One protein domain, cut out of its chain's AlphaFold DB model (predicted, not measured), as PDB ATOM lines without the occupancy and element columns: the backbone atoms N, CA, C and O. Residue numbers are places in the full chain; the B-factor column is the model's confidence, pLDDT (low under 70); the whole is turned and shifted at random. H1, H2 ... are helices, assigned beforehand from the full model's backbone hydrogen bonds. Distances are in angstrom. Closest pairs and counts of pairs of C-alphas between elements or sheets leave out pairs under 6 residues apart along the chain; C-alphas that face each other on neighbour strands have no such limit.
ATOM      1  N   HIS A   2     174.269 331.495 228.262       83.62
ATOM      2  CA  HIS A   2     173.423 331.735 229.453       83.62
ATOM      3  C   HIS A   2     173.030 330.469 230.247       83.62
ATOM      4  O   HIS A   2     173.139 330.444 231.468       83.62
ATOM      5  N   GLN A   3     172.639 329.386 229.565       88.12
ATOM      6  CA  GLN A   3     172.324 328.110 230.229       88.12
ATOM      7  C   GLN A   3     173.537 327.506 230.955       88.12
ATOM      8  O   GLN A   3     173.389 326.974 232.050       88.12
ATOM      9  N   LEU A   4     174.736 327.624 230.378       86.31
ATOM     10  CA  LEU A   4     175.966 327.105 230.975       86.31
ATOM     11  C   LEU A   4     176.331 327.884 232.246       86.31
ATOM     12  O   LEU A   4     176.652 327.266 233.254       86.31
ATOM     13  N   VAL A   5     176.178 329.215 232.224       85.44
ATOM     14  CA  VAL A   5     176.329 330.077 233.410       85.44
ATOM     15  C   VAL A   5     175.391 329.618 234.526       85.44
ATOM     16  O   VAL A   5     175.828 329.422 235.655       85.44
ATOM     17  N   GLN A   6     174.106 329.408 234.218       88.88
ATOM     18  CA  GLN A   6     173.112 328.989 235.209       88.88
ATOM     19  C   GLN A   6     173.421 327.612 235.808       88.88
ATOM     20  O   GLN A   6     173.337 327.440 237.023       88.88
ATOM     21  N   VAL A   7     173.787 326.640 234.966       88.38
ATOM     22  CA  VAL A   7     174.138 325.286 235.413       88.38
ATOM     23  C   VAL A   7     175.399 325.315 236.266       88.38
ATOM     24  O   VAL A   7     175.382 324.777 237.370       88.38
ATOM     25  N   TYR A   8     176.457 325.982 235.804       87.44
ATOM     26  CA  TYR A   8     177.705 326.098 236.553       87.44
ATOM     27  C   TYR A   8     177.472 326.773 237.905       87.44
ATOM     28  O   TYR A   8     177.782 326.184 238.932       87.44
ATOM     29  N   THR A   9     176.815 327.940 237.916       87.06
ATOM     30  CA  THR A   9     176.506 328.688 239.149       87.06
ATOM     31  C   THR A   9     175.756 327.821 240.151       87.06
ATOM     32  O   THR A   9     176.082 327.826 241.335       87.06
ATOM     33  N   ARG A  10     174.774 327.039 239.684       87.06
ATOM     34  CA  ARG A  10     174.012 326.125 240.540       87.06
ATOM     35  C   ARG A  10     174.867 324.973 241.068       87.06
ATOM     36  O   ARG A  10     174.670 324.577 242.207       87.06
ATOM     37  N   LEU A  11     175.776 324.425 240.262       86.44
ATOM     38  CA  LEU A  11     176.654 323.316 240.656       86.44
ATOM     39  C   LEU A  11     177.807 323.755 241.565       86.44
ATOM     40  O   LEU A  11     178.333 322.930 242.303       86.44
ATOM     41  N   THR A  12     178.196 325.029 241.529       81.88
ATOM     42  CA  THR A  12     179.291 325.568 242.347       81.88
ATOM     43  C   THR A  12     178.820 326.420 243.522       81.88
ATOM     44  O   THR A  12     179.655 326.976 244.239       81.88
ATOM     45  N   ALA A  13     177.507 326.548 243.732       85.50
ATOM     46  CA  ALA A  13     176.937 327.323 244.828       85.50
ATOM     47  C   ALA A  13     177.403 326.797 246.201       85.50
ATOM     48  O   ALA A  13     177.764 325.629 246.354       85.50
ATOM     49  N   THR A  14     177.458 327.667 247.210       75.56
ATOM     50  CA  THR A  14     178.044 327.353 248.529       75.56
ATOM     51  C   THR A  14     177.327 326.207 249.248       75.56
ATOM     52  O   THR A  14     177.957 325.480 250.008       75.56
ATOM     53  N   ASP A  15     176.040 326.014 248.969       77.62
ATOM     54  CA  ASP A  15     175.186 324.946 249.494       77.62
ATOM     55  C   ASP A  15     175.384 323.590 248.792       77.62
ATOM     56  O   ASP A  15     174.838 322.575 249.229       77.62
ATOM     57  N   THR A  16     176.181 323.536 247.721       82.81
ATOM     58  CA  THR A  16     176.493 322.278 247.037       82.81
ATOM     59  C   THR A  16     177.542 321.463 247.782       82.81
ATOM     60  O   THR A  16     178.503 321.983 248.353       82.81
ATOM     61  N   SER A  17     177.366 320.141 247.753       87.38
ATOM     62  CA  SER A  17     178.315 319.202 248.350       87.38
ATOM     63  C   SER A  17     179.707 319.359 247.733       87.38
ATOM     64  O   SER A  17     179.842 319.514 246.519       87.38
ATOM     65  N   PHE A  18     180.741 319.214 248.561       87.38
ATOM     66  CA  PHE A  18     182.142 319.115 248.141       87.38
ATOM     67  C   PHE A  18     182.335 318.167 246.940       87.38
ATOM     68  O   PHE A  18     182.995 318.532 245.972       87.38
ATOM     69  N   ARG A  19     181.620 317.030 246.920       87.88
ATOM     70  CA  ARG A  19     181.651 316.048 245.819       87.88
ATOM     71  C   ARG A  19     181.217 316.616 244.465       87.88
ATOM     72  O   ARG A  19     181.717 316.193 243.425       87.88
ATOM     73  N   VAL A  20     180.274 317.562 244.452       89.44
ATOM     74  CA  VAL A  20     179.819 318.208 243.209       89.44
ATOM     75  C   VAL A  20     180.940 319.073 242.642       89.44
ATOM     76  O   VAL A  20     181.230 318.986 241.451       89.44
ATOM     77  N   LYS A  21     181.621 319.841 243.498       86.75
ATOM     78  CA  LYS A  21     182.763 320.676 243.102       86.75
ATOM     79  C   LYS A  21     183.930 319.826 242.597       86.75
ATOM     80  O   LYS A  21     184.477 320.122 241.540       86.75
ATOM     81  N   GLU A  22     184.241 318.726 243.283       89.56
ATOM     82  CA  GLU A  22     185.239 317.750 242.818       89.56
ATOM     83  C   GLU A  22     184.876 317.167 241.452       89.56
ATOM     84  O   GLU A  22     185.724 317.079 240.566       89.56
ATOM     85  N   THR A  23     183.601 316.831 241.243       93.06
ATOM     86  CA  THR A  23     183.126 316.310 239.956       93.06
ATOM     87  C   THR A  23     183.303 317.343 238.844       93.06
ATOM     88  O   THR A  23     183.773 316.991 237.762       93.06
ATOM     89  N   VAL A  24     182.971 318.614 239.091       91.06
ATOM     90  CA  VAL A  24     183.184 319.700 238.121       91.06
ATOM     91  C   VAL A  24     184.672 319.841 237.785       91.06
ATOM     92  O   VAL A  24     185.024 319.835 236.605       91.06
ATOM     93  N   ASN A  25     185.556 319.864 238.786       90.75
ATOM     94  CA  ASN A  25     187.008 319.938 238.570       90.75
ATOM     95  C   ASN A  25     187.550 318.725 237.800       90.75
ATOM     96  O   ASN A  25     188.395 318.871 236.910       90.75
ATOM     97  N   ALA A  26     187.024 317.528 238.070       93.88
ATOM     98  CA  ALA A  26     187.366 316.326 237.319       93.88
ATOM     99  C   ALA A  26     186.939 316.435 235.845       93.88
ATOM    100  O   ALA A  26     187.682 316.004 234.962       93.88
ATOM    101  N   GLN A  27     185.785 317.046 235.546       95.62
ATOM    102  CA  GLN A  27     185.378 317.301 234.158       95.62
ATOM    103  C   GLN A  27     186.268 318.341 233.471       95.62
ATOM    104  O   GLN A  27     186.637 318.132 232.318       95.62
ATOM    105  N   ILE A  28     186.675 319.410 234.165       94.81
ATOM    106  CA  ILE A  28     187.629 320.397 233.623       94.81
ATOM    107  C   ILE A  28     188.965 319.716 233.290       94.81
ATOM    108  O   ILE A  28     189.513 319.916 232.206       94.81
ATOM    109  N   SER A  29     189.445 318.836 234.171       94.69
ATOM    110  CA  SER A  29     190.671 318.058 233.950       94.69
ATOM    111  C   SER A  29     190.559 317.137 232.728       94.69
ATOM    112  O   SER A  29     191.452 317.097 231.882       94.69
ATOM    113  N   ARG A  30     189.434 316.420 232.588       96.62
ATOM    114  CA  ARG A  30     189.156 315.576 231.409       96.62
ATOM    115  C   ARG A  30     189.080 316.403 230.129       96.62
ATOM    116  O   ARG A  30     189.586 315.972 229.097       96.62
ATOM    117  N   PHE A  31     188.474 317.585 230.201       96.69
ATOM    118  CA  PHE A  31     188.384 318.505 229.075       96.69
ATOM    119  C   PHE A  31     189.767 319.016 228.645       96.69
ATOM    120  O   PHE A  31     190.076 318.970 227.456       96.69
ATOM    121  N   SER A  32     190.634 319.391 229.592       96.81
ATOM    122  CA  SER A  32     192.033 319.755 229.314       96.81
ATOM    123  C   SER A  32     192.773 318.645 228.551       96.81
ATOM    124  O   SER A  32     193.384 318.913 227.511       96.81
ATOM    125  N   ALA A  33     192.655 317.391 229.008       97.06
ATOM    126  CA  ALA A  33     193.264 316.238 228.346       97.06
ATOM    127  C   ALA A  33     192.684 315.992 226.940       97.06
ATOM    128  O   ALA A  33     193.427 315.702 225.998       97.06
ATOM    129  N   TRP A  34     191.367 316.152 226.779       97.88
ATOM    130  CA  TRP A  34     190.705 316.040 225.481       97.88
ATOM    131  C   TRP A  34     191.196 317.102 224.488       97.88
ATOM    132  O   TRP A  34     191.495 316.742 223.351       97.88
ATOM    133  N   ILE A  35     191.352 318.370 224.899       97.62
ATOM    134  CA  ILE A  35     191.879 319.440 224.027       97.62
ATOM    135  C   ILE A  35     193.273 319.064 223.511       97.62
ATOM    136  O   ILE A  35     193.531 319.149 222.308       97.62
ATOM    137  N   ALA A  36     194.165 318.606 224.399       96.56
ATOM    138  CA  ALA A  36     195.532 318.243 224.026       96.56
ATOM    139  C   ALA A  36     195.577 317.138 222.960       96.56
ATOM    140  O   ALA A  36     196.343 317.237 221.996       96.56
ATOM    141  N   GLU A  37     194.760 316.092 223.115       97.62
ATOM    142  CA  GLU A  37     194.695 314.998 222.144       97.62
ATOM    143  C   GLU A  37     193.994 315.428 220.852       97.62
ATOM    144  O   GLU A  37     194.485 315.165 219.749       97.62
ATOM    145  N   ARG A  38     192.888 316.173 220.965       97.50
ATOM    146  CA  ARG A  38     192.130 316.645 219.807       97.50
ATOM    147  C   ARG A  38     192.966 317.560 218.921       97.50
ATOM    148  O   ARG A  38     192.923 317.410 217.702       97.50
ATOM    149  N   ARG A  39     193.799 318.421 219.509       96.56
ATOM    150  CA  ARG A  39     194.759 319.260 218.780       96.56
ATOM    151  C   ARG A  39     195.737 318.445 217.944       96.56
ATOM    152  O   ARG A  39     195.930 318.744 216.769       96.56
ATOM    153  N   LYS A  40     196.315 317.374 218.502       97.19
ATOM    154  CA  LYS A  40     197.204 316.476 217.741       97.19
ATOM    155  C   LYS A  40     196.470 315.822 216.573       97.19
ATOM    156  O   LYS A  40     197.059 315.646 215.508       97.19
ATOM    157  N   GLN A  41     195.203 315.454 216.767       98.00
ATOM    158  CA  GLN A  41     194.387 314.868 215.710       98.00
ATOM    159  C   GLN A  41     194.080 315.875 214.596       98.00
ATOM    160  O   GLN A  41     194.270 315.543 213.429       98.00
ATOM    161  N   ILE A  42     193.660 317.097 214.937       97.38
ATOM    162  CA  ILE A  42     193.387 318.159 213.958       97.38
ATOM    163  C   ILE A  42     194.654 318.494 213.166       97.38
ATOM    164  O   ILE A  42     194.608 318.579 211.943       97.38
ATOM    165  N   GLU A  43     195.815 318.577 213.817       97.38
ATOM    166  CA  GLU A  43     197.086 318.831 213.131       97.38
ATOM    167  C   GLU A  43     197.454 317.713 212.135       97.38
ATOM    168  O   GLU A  43     197.898 317.975 211.014       97.38
ATOM    169  N   LYS A  44     197.219 316.443 212.494       98.06
ATOM    170  CA  LYS A  44     197.382 315.314 211.561       98.06
ATOM    171  C   LYS A  44     196.397 315.401 210.393       98.06
ATOM    172  O   LYS A  44     196.803 315.198 209.249       98.06
ATOM    173  N   ASN A  45     195.136 315.730 210.668       97.88
ATOM    174  CA  ASN A  45     194.099 315.880 209.649       97.88
ATOM    175  C   ASN A  45     194.431 317.027 208.684       97.88
ATOM    176  O   ASN A  45     194.318 316.852 207.473       97.88
ATOM    177  N   ARG A  46     194.928 318.165 209.187       97.56
ATOM    178  CA  ARG A  46     195.409 319.296 208.376       97.56
ATOM    179  C   ARG A  46     196.530 318.871 207.424       97.56
ATOM    180  O   ARG A  46     196.449 319.167 206.233       97.56
ATOM    181  N   LYS A  47     197.523 318.112 207.905       98.00
ATOM    182  CA  LYS A  47     198.606 317.563 207.063       98.00
ATOM    183  C   LYS A  47     198.086 316.603 205.996       98.00
ATOM    184  O   LYS A  47     198.497 316.700 204.842       98.00
ATOM    185  N   TRP A  48     197.175 315.705 206.369       97.88
ATOM    186  CA  TRP A  48     196.561 314.768 205.431       97.88
ATOM    187  C   TRP A  48     195.764 315.498 204.343       97.88
ATOM    188  O   TRP A  48     195.985 315.259 203.159       97.88
ATOM    189  N   ARG A  49     194.919 316.467 204.718       96.69
ATOM    190  CA  ARG A  49     194.155 317.275 203.757       96.69
ATOM    191  C   ARG A  49     195.057 318.077 202.821       96.69
ATOM    192  O   ARG A  49     194.765 318.138 201.632       96.69
ATOM    193  N   ALA A  50     196.158 318.642 203.320       97.12
ATOM    194  CA  ALA A  50     197.118 319.368 202.487       97.12
ATOM    195  C   ALA A  50     197.757 318.469 201.410       97.12
ATOM    196  O   ALA A  50     197.981 318.917 200.280       97.12
ATOM    197  N   GLU A  51     198.015 317.202 201.741       97.38
ATOM    198  CA  GLU A  51     198.499 316.199 200.792       97.38
ATOM    199  C   GLU A  51     197.422 315.815 199.769       97.38
ATOM    200  O   GLU A  51     197.678 315.831 198.564       97.38
ATOM    201  N   GLU A  52     196.194 315.553 200.217       96.62
ATOM    202  CA  GLU A  52     195.066 315.273 199.319       96.62
ATOM    203  C   GLU A  52     194.783 316.453 198.370       96.62
ATOM    204  O   GLU A  52     194.507 316.247 197.188       96.62
ATOM    205  N   ASP A  53     194.916 317.695 198.844       96.25
ATOM    206  CA  ASP A  53     194.817 318.901 198.015       96.25
ATOM    207  C   ASP A  53     195.929 318.993 196.973       96.25
ATOM    208  O   ASP A  53     195.699 319.445 195.847       96.25
ATOM    209  N   ARG A  54     197.146 318.567 197.323       97.25
ATOM    210  CA  ARG A  54     198.261 318.497 196.376       97.25
ATOM    211  C   ARG A  54     197.970 317.493 195.262       97.25
ATOM    212  O   ARG A  54     198.182 317.827 194.099       97.25
ATOM    213  N   LEU A  55     197.450 316.315 195.603       97.06
ATOM    214  CA  LEU A  55     197.079 315.277 194.634       97.06
ATOM    215  C   LEU A  55     195.896 315.707 193.755       97.06
ATOM    216  O   LEU A  55     195.948 315.538 192.537       97.06
ATOM    217  N   ALA A  56     194.882 316.357 194.333       96.25
ATOM    218  CA  ALA A  56     193.756 316.912 193.581       96.25
ATOM    219  C   ALA A  56     194.213 317.952 192.541       96.25
ATOM    220  O   ALA A  56     193.769 317.918 191.394       96.25
ATOM    221  N   ARG A  57     195.153 318.839 192.903       96.31
ATOM    222  CA  ARG A  57     195.768 319.793 191.956       96.31
ATOM    223  C   ARG A  57     196.565 319.108 190.842       96.31
ATOM    224  O   ARG A  57     196.711 319.686 189.770       96.31
ATOM    225  N   GLY A  58     197.055 317.893 191.084       96.81
ATOM    226  CA  GLY A  58     197.710 317.046 190.085       96.81
ATOM    227  C   GLY A  58     196.755 316.366 189.098       96.81
ATOM    228  O   GLY A  58     197.227 315.674 188.202       96.81
ATOM    229  N   GLY A  59     195.437 316.559 189.237       96.62
ATOM    230  CA  GLY A  59     194.431 315.989 188.338       96.62
ATOM    231  C   GLY A  59     193.881 314.629 188.770       96.62
ATOM    232  O   GLY A  59     193.190 313.990 187.982       96.62
ATOM    233  N   ASP A  60     194.158 314.168 189.994       95.44
ATOM    234  CA  ASP A  60     193.584 312.918 190.498       95.44
ATOM    235  C   ASP A  60     192.077 313.087 190.782       95.44
ATOM    236  O   ASP A  60     191.661 313.747 191.743       95.44
ATOM    237  N   GLU A  61     191.249 312.479 189.926       95.50
ATOM    238  CA  GLU A  61     189.784 312.569 189.953       95.50
ATOM    239  C   GLU A  61     189.179 312.162 191.306       95.50
ATOM    240  O   GLU A  61     188.182 312.752 191.738       95.50
ATOM    241  N   ARG A  62     189.796 311.206 192.023       94.81
ATOM    242  CA  ARG A  62     189.304 310.736 193.326       94.81
ATOM    243  C   ARG A  62     189.367 311.847 194.370       94.81
ATOM    244  O   ARG A  62     188.415 312.035 195.131       94.81
ATOM    245  N   PHE A  63     190.475 312.583 194.417       93.44
ATOM    246  CA  PHE A  63     190.667 313.660 195.395       93.44
ATOM    247  C   PHE A  63     189.936 314.948 195.000       93.44
ATOM    248  O   PHE A  63     189.511 315.701 195.882       93.44
ATOM    249  N   ILE A  64     189.720 315.171 193.697       93.88
ATOM    250  CA  ILE A  64     188.856 316.248 193.190       93.88
ATOM    251  C   ILE A  64     187.407 316.020 193.644       93.88
ATOM    252  O   ILE A  64     186.786 316.932 194.201       93.88
ATOM    253  N   ALA A  65     186.883 314.797 193.486       95.50
ATOM    254  CA  ALA A  65     185.512 314.453 193.871       95.50
ATOM    255  C   ALA A  65     185.246 314.609 195.382       95.50
ATOM    256  O   ALA A  65     184.149 315.003 195.774       95.50
ATOM    257  N   ARG A  66     186.254 314.366 196.237       95.94
ATOM    258  CA  ARG A  66     186.159 314.524 197.705       95.94
ATOM    259  C   ARG A  66     186.423 315.944 198.222       95.94
ATOM    260  O   ARG A  66     186.412 316.159 199.430       95.94
ATOM    261  N   SER A  67     186.654 316.933 197.359       95.44
ATOM    262  CA  SER A  67     186.977 318.312 197.784       95.44
ATOM    263  C   SER A  67     185.947 318.926 198.741       95.44
ATOM    264  O   SER A  67     186.326 319.546 199.734       95.44
ATOM    265  N   LYS A  68     184.650 318.704 198.492       96.12
ATOM    266  CA  LYS A  68     183.569 319.192 199.360       96.12
ATOM    267  C   LYS A  68     183.603 318.554 200.753       96.12
ATOM    268  O   LYS A  68     183.514 319.269 201.741       96.12
ATOM    269  N   GLU A  69     183.769 317.234 200.824       96.56
ATOM    270  CA  GLU A  69     183.847 316.487 202.090       96.56
ATOM    271  C   GLU A  69     185.002 317.004 202.958       96.56
ATOM    272  O   GLU A  69     184.807 317.321 204.127       96.56
ATOM    273  N   ARG A  70     186.181 317.206 202.358       94.81
ATOM    274  CA  ARG A  70     187.366 317.736 203.052       94.81
ATOM    275  C   ARG A  70     187.162 319.166 203.559       94.81
ATOM    276  O   ARG A  70     187.654 319.512 204.632       94.81
ATOM    277  N   ALA A  71     186.441 319.994 202.802       96.81
ATOM    278  CA  ALA A  71     186.080 321.345 203.226       96.81
ATOM    279  C   ALA A  71     185.082 321.331 204.400       96.81
ATOM    280  O   ALA A  71     185.232 322.108 205.344       96.81
ATOM    281  N   ASP A  72     184.101 320.426 204.373       97.62
ATOM    282  CA  ASP A  72     183.137 320.247 205.462       97.62
ATOM    283  C   ASP A  72     183.824 319.727 206.744       97.62
ATOM    284  O   ASP A  72     183.527 320.204 207.842       97.62
ATOM    285  N   GLU A  73     184.795 318.814 206.621       97.06
ATOM    286  CA  GLU A  73     185.638 318.349 207.733       97.06
ATOM    287  C   GLU A  73     186.469 319.479 208.349       97.06
ATOM    288  O   GLU A  73     186.483 319.628 209.570       97.06
ATOM    289  N   ALA A  74     187.131 320.297 207.521       97.44
ATOM    290  CA  ALA A  74     187.911 321.439 207.995       97.44
ATOM    291  C   ALA A  74     187.031 322.427 208.771       97.44
ATOM    292  O   ALA A  74     187.354 322.798 209.895       97.44
ATOM    293  N   LYS A  75     185.853 322.756 208.230       98.06
ATOM    294  CA  LYS A  75     184.888 323.636 208.894       98.06
ATOM    295  C   LYS A  75     184.409 323.078 210.238       98.06
ATOM    296  O   LYS A  75     184.163 323.844 211.168       98.06
ATOM    297  N   LYS A  76     184.237 321.755 210.345       97.81
ATOM    298  CA  LYS A  76     183.867 321.104 211.608       97.81
ATOM    299  C   LYS A  76     184.983 321.230 212.645       97.81
ATOM    300  O   LYS A  76     184.686 321.495 213.803       97.81
ATOM    301  N   GLU A  77     186.234 321.051 212.237       97.75
ATOM    302  CA  GLU A  77     187.386 321.208 213.127       97.75
ATOM    303  C   GLU A  77     187.540 322.654 213.601       97.75
ATOM    304  O   GLU A  77     187.641 322.868 214.804       97.75
ATOM    305  N   ASP A  78     187.428 323.639 212.708       97.38
ATOM    306  CA  ASP A  78     187.489 325.061 213.079       97.38
ATOM    307  C   ASP A  78     186.369 325.445 214.069       97.38
ATOM    308  O   ASP A  78     186.568 326.214 215.012       97.38
ATOM    309  N   GLU A  79     185.170 324.877 213.898       97.75
ATOM    310  CA  GLU A  79     184.060 325.061 214.838       97.75
ATOM    311  C   GLU A  79     184.329 324.412 216.205       97.75
ATOM    312  O   GLU A  79     183.926 324.958 217.234       97.75
ATOM    313  N   GLU A  80     184.997 323.257 216.242       97.06
ATOM    314  CA  GLU A  80     185.412 322.609 217.490       97.06
ATOM    315  C   GLU A  80     186.485 323.429 218.222       97.06
ATOM    316  O   GLU A  80     186.354 323.627 219.432       97.06
ATOM    317  N   GLU A  81     187.481 323.964 217.505       97.56
ATOM    318  CA  GLU A  81     188.501 324.867 218.065       97.56
ATOM    319  C   GLU A  81     187.841 326.102 218.695       97.56
ATOM    320  O   GLU A  81     188.062 326.412 219.868       97.56
ATOM    321  N   ARG A  82     186.930 326.750 217.957       98.12
ATOM    322  CA  ARG A  82     186.175 327.916 218.434       98.12
ATOM    323  C   ARG A  82     185.369 327.618 219.698       98.12
ATOM    324  O   ARG A  82     185.336 328.434 220.618       98.12
ATOM    325  N   ARG A  83     184.707 326.460 219.763       96.69
ATOM    326  CA  ARG A  83     183.935 326.051 220.950       96.69
ATOM    327  C   ARG A  83     184.831 325.774 222.148       96.69
ATOM    328  O   ARG A  83     184.426 326.085 223.266       96.69
ATOM    329  N   ALA A  84     186.012 325.199 221.927       97.69
ATOM    330  CA  ALA A  84     186.964 324.956 223.000       97.69
ATOM    331  C   ALA A  84     187.448 326.275 223.615       97.69
ATOM    332  O   ALA A  84     187.414 326.407 224.834       97.69
ATOM    333  N   ILE A  85     187.781 327.268 222.783       98.00
ATOM    334  CA  ILE A  85     188.150 328.617 223.240       98.00
ATOM    335  C   ILE A  85     187.011 329.241 224.054       98.00
ATOM    336  O   ILE A  85     187.219 329.599 225.208       98.00
ATOM    337  N   GLN A  86     185.787 329.268 223.517       97.50
ATOM    338  CA  GLN A  86     184.622 329.842 224.210       97.50
ATOM    339  C   GLN A  86     184.320 329.171 225.555       97.50
ATOM    340  O   GLN A  86     183.866 329.820 226.500       97.50
ATOM    341  N   LEU A  87     184.531 327.855 225.648       97.00
ATOM    342  CA  LEU A  87     184.354 327.129 226.898       97.00
ATOM    343  C   LEU A  87     185.469 327.462 227.900       97.00
ATOM    344  O   LEU A  87     185.181 327.634 229.081       97.00
ATOM    345  N   THR A  88     186.714 327.605 227.450       97.94
ATOM    346  CA  THR A  88     187.825 328.035 228.311       97.94
ATOM    347  C   THR A  88     187.627 329.469 228.802       97.94
ATOM    348  O   THR A  88     187.724 329.705 230.003       97.94
ATOM    349  N   GLU A  89     187.254 330.407 227.926       97.88
ATOM    350  CA  GLU A  89     186.886 331.786 228.289       97.88
ATOM    351  C   GLU A  89     185.768 331.814 229.330       97.88
ATOM    352  O   GLU A  89     185.830 332.556 230.311       97.88
ATOM    353  N   PHE A  90     184.751 330.966 229.151       96.75
ATOM    354  CA  PHE A  90     183.684 330.817 230.129       96.75
ATOM    355  C   PHE A  90     184.222 330.402 231.499       96.75
ATOM    356  O   PHE A  90     183.871 331.046 232.489       96.75
ATOM    357  N   LEU A  91     185.053 329.353 231.554       96.12
ATOM    358  CA  LEU A  91     185.633 328.825 232.792       96.12
ATOM    359  C   LEU A  91     186.527 329.860 233.484       96.12
ATOM    360  O   LEU A  91     186.397 330.055 234.692       96.12
ATOM    361  N   VAL A  92     187.368 330.567 232.721       97.00
ATOM    362  CA  VAL A  92     188.162 331.702 233.212       97.00
ATOM    363  C   VAL A  92     187.239 332.772 233.802       97.00
ATOM    364  O   VAL A  92     187.441 333.205 234.931       97.00
ATOM    365  N   GLY A  93     186.161 333.137 233.105       95.75
ATOM    366  CA  GLY A  93     185.190 334.129 233.573       95.75
ATOM    367  C   GLY A  93     184.377 333.713 234.807       95.75
ATOM    368  O   GLY A  93     183.734 334.564 235.420       95.75
ATOM    369  N   GLN A  94     184.381 332.431 235.194       94.25
ATOM    370  CA  GLN A  94     183.754 331.979 236.443       94.25
ATOM    371  C   GLN A  94     184.644 332.191 237.676       94.25
ATOM    372  O   GLN A  94     184.164 332.100 238.811       94.25
ATOM    373  N   ARG A  95     185.939 332.453 237.476       94.56
ATOM    374  CA  ARG A  95     186.893 332.730 238.547       94.56
ATOM    375  C   ARG A  95     186.679 334.142 239.094       94.56
ATOM    376  O   ARG A  95     186.395 335.077 238.350       94.56
ATOM    377  N   LYS A  96     186.795 334.295 240.416       94.94
ATOM    378  CA  LYS A  96     186.605 335.587 241.104       94.94
ATOM    379  C   LYS A  96     187.915 336.290 241.452       94.94
ATOM    380  O   LYS A  96     187.877 337.468 241.793       94.94
ATOM    381  N   ASP A  97     189.042 335.587 241.383       96.00
ATOM    382  CA  ASP A  97     190.357 336.180 241.600       96.00
ATOM    383  C   ASP A  97     190.733 337.147 240.470       96.00
ATOM    384  O   ASP A  97     190.278 337.026 239.331       96.00
ATOM    385  N   TYR A  98     191.575 338.124 240.800       96.38
ATOM    386  CA  TYR A  98     192.059 339.111 239.836       96.38
ATOM    387  C   TYR A  98     193.020 338.503 238.807       96.38
ATOM    388  O   TYR A  98     193.030 338.948 237.664       96.38
ATOM    389  N   ILE A  99     193.759 337.456 239.183       97.62
ATOM    390  CA  ILE A  99     194.800 336.819 238.362       97.62
ATOM    391  C   ILE A  99     194.198 336.210 237.091       97.62
ATOM    392  O   ILE A  99     194.685 336.453 235.988       97.62
ATOM    393  N   SER A 100     193.089 335.477 237.224       97.69
ATOM    394  CA  SER A 100     192.445 334.779 236.105       97.69
ATOM    395  C   SER A 100     191.984 335.721 234.986       97.69
ATOM    396  O   SER A 100     191.884 335.293 233.843       97.69
ATOM    397  N   ARG A 101     191.758 337.013 235.264       97.25
ATOM    398  CA  ARG A 101     191.342 338.010 234.254       97.25
ATOM    399  C   ARG A 101     192.403 338.295 233.194       97.25
ATOM    400  O   ARG A 101     192.084 338.876 232.163       97.25
ATOM    401  N   PHE A 102     193.650 337.932 233.474       97.75
ATOM    402  CA  PHE A 102     194.786 338.149 232.585       97.75
ATOM    403  C   PHE A 102     195.146 336.910 231.765       97.75
ATOM    404  O   PHE A 102     196.088 336.966 230.973       97.75
ATOM    405  N   LEU A 103     194.402 335.815 231.945       98.12
ATOM    406  CA  LEU A 103     194.485 334.651 231.077       98.12
ATOM    407  C   LEU A 103     193.801 334.964 229.745       98.12
ATOM    408  O   LEU A 103     192.689 335.491 229.734       98.12
ATOM    409  N   ASP A 104     194.454 334.613 228.639       98.00
ATOM    410  CA  ASP A 104     193.961 334.861 227.279       98.00
ATOM    411  C   ASP A 104     193.840 333.534 226.513       98.00
ATOM    412  O   ASP A 104     194.837 333.026 225.982       98.00
ATOM    413  N   PRO A 105     192.654 332.894 226.524       98.25
ATOM    414  CA  PRO A 105     192.465 331.602 225.888       98.25
ATOM    415  C   PRO A 105     192.633 331.649 224.368       98.25
ATOM    416  O   PRO A 105     191.889 332.298 223.643       98.25
ATOM    417  N   THR A 106     193.567 330.848 223.875       97.75
ATOM    418  CA  THR A 106     193.812 330.557 222.461       97.75
ATOM    419  C   THR A 106     193.753 329.052 222.247       97.75
ATOM    420  O   THR A 106     193.836 328.265 223.196       97.75
ATOM    421  N   TRP A 107     193.621 328.603 221.003       96.94
ATOM    422  CA  TRP A 107     193.617 327.167 220.725       96.94
ATOM    423  C   TRP A 107     194.918 326.483 221.182       96.94
ATOM    424  O   TRP A 107     194.919 325.340 221.646       96.94
ATOM    425  N   GLU A 108     196.030 327.209 221.107       96.62
ATOM    426  CA  GLU A 108     197.363 326.757 221.473       96.62
ATOM    427  C   GLU A 108     197.528 326.551 222.982       96.62
ATOM    428  O   GLU A 108     198.289 325.666 223.375       96.62
ATOM    429  N   ASN A 109     196.816 327.312 223.819       97.38
ATOM    430  CA  ASN A 109     197.006 327.307 225.274       97.38
ATOM    431  C   ASN A 109     195.783 326.825 226.082       97.38
ATOM    432  O   ASN A 109     195.893 326.652 227.294       97.38
ATOM    433  N   CYS A 110     194.625 326.579 225.452       97.94
ATOM    434  CA  CYS A 110     193.394 326.202 226.163       97.94
ATOM    435  C   CYS A 110     193.580 324.977 227.071       97.94
ATOM    436  O   CYS A 110     193.047 324.939 228.178       97.94
ATOM    437  N   SER A 111     194.346 323.978 226.623       97.69
ATOM    438  CA  SER A 111     194.632 322.790 227.436       97.69
ATOM    439  C   SER A 111     195.397 323.152 228.711       97.69
ATOM    440  O   SER A 111     195.009 322.707 229.794       97.69
ATOM    441  N   ASP A 112     196.416 324.008 228.596       97.88
ATOM    442  CA  ASP A 112     197.258 324.455 229.706       97.88
ATOM    443  C   ASP A 112     196.478 325.353 230.678       97.88
ATOM    444  O   ASP A 112     196.556 325.160 231.891       97.88
ATOM    445  N   ILE A 113     195.641 326.262 230.163       98.12
ATOM    446  CA  ILE A 113     194.740 327.083 230.986       98.12
ATOM    447  C   ILE A 113     193.741 326.197 231.735       98.12
ATOM    448  O   ILE A 113     193.588 326.337 232.946       98.12
ATOM    449  N   CYS A 114     193.073 325.253 231.066       97.81
ATOM    450  CA  CYS A 114     192.144 324.346 231.744       97.81
ATOM    451  C   CYS A 114     192.849 323.470 232.787       97.81
ATOM    452  O   CYS A 114     192.273 323.210 233.843       97.81
ATOM    453  N   HIS A 115     194.085 323.036 232.521       97.25
ATOM    454  CA  HIS A 115     194.888 322.315 233.504       97.25
ATOM    455  C   HIS A 115     195.156 323.194 234.731       97.25
ATOM    456  O   HIS A 115     194.881 322.775 235.853       97.25
ATOM    457  N   LEU A 116     195.588 324.437 234.518       97.25
ATOM    458  CA  LEU A 116     195.831 325.417 235.572       97.25
ATOM    459  C   LEU A 116     194.565 325.694 236.409       97.25
ATOM    460  O   LEU A 116     194.621 325.677 237.636       97.25
ATOM    461  N   LEU A 117     193.405 325.862 235.765       96.69
ATOM    462  CA  LEU A 117     192.113 326.083 236.433       96.69
ATOM    463  C   LEU A 117     191.596 324.865 237.212       96.69
ATOM    464  O   LEU A 117     190.749 325.025 238.089       96.69
ATOM    465  N   SER A 118     192.069 323.660 236.885       96.00
ATOM    466  CA  SER A 118     191.681 322.431 237.587       96.00
ATOM    467  C   SER A 118     192.418 322.223 238.914       96.00
ATOM    468  O   SER A 118     192.002 321.385 239.717       96.00
ATOM    469  N   LEU A 119     193.496 322.976 239.152       96.25
ATOM    470  CA  LEU A 119     194.275 322.891 240.381       96.25
ATOM    471  C   LEU A 119     193.499 323.470 241.577       96.25
ATOM    472  O   LEU A 119     192.705 324.405 241.417       96.25
TER     473      LEU A 119
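Overview. This is residues 2 to 119 of the 424 residues of an uncharacterized protein of Sistotremastrum suecicum HHB10207 ss-3 (UniProt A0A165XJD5). See a long rod: helices H2 and H4 run opposite ways like a hairpin, with small H3 at the turn; toward the other end H6 packs on both and H1 folds back beside the first residues of H2. The printed 118 residues hold six named helices, H1 to H6, and no named strand: all helix, mostly aligned at shallow tilts, loose, radius of gyration of the C-alphas 19.0 A, spans 64 by 25 by 22 A.

Arrangement. Begin at the hub, H2, residues 18 to 57; its residues 35 to 53 touch H4, residues 67 to 93, opposite ways at a shallow tilt of 27 degrees, closest C-alphas Ile 42 and Glu 77, 6.8 A. H6, residues 110 to 118, touches residues 25 to 36 of H2, closest C-alphas Ser 32 and Ser 111, 4.4 A. H1, residues 2 to 12, makes a helical hairpin with H2. H3, residues 61 to 65, touches H2; H5, residues 99 to 102, touches H4 only at the corner. Every O i to N i+4 pair is within hydrogen-bond range, H5 being too short for one.

Along the chain. Find C-alpha 18 at (182.142, 319.115, 248.141); H2 runs 57.8 A to C-alpha 57 at (195.768, 319.793, 191.956). H4 spans 39.2 A.

Size, cuts and confidence. The farthest C-alphas, Asp 15 and Gly 59, are 64.7 A apart; there is no cut, no long link and no printed residue under 70 in pLDDT.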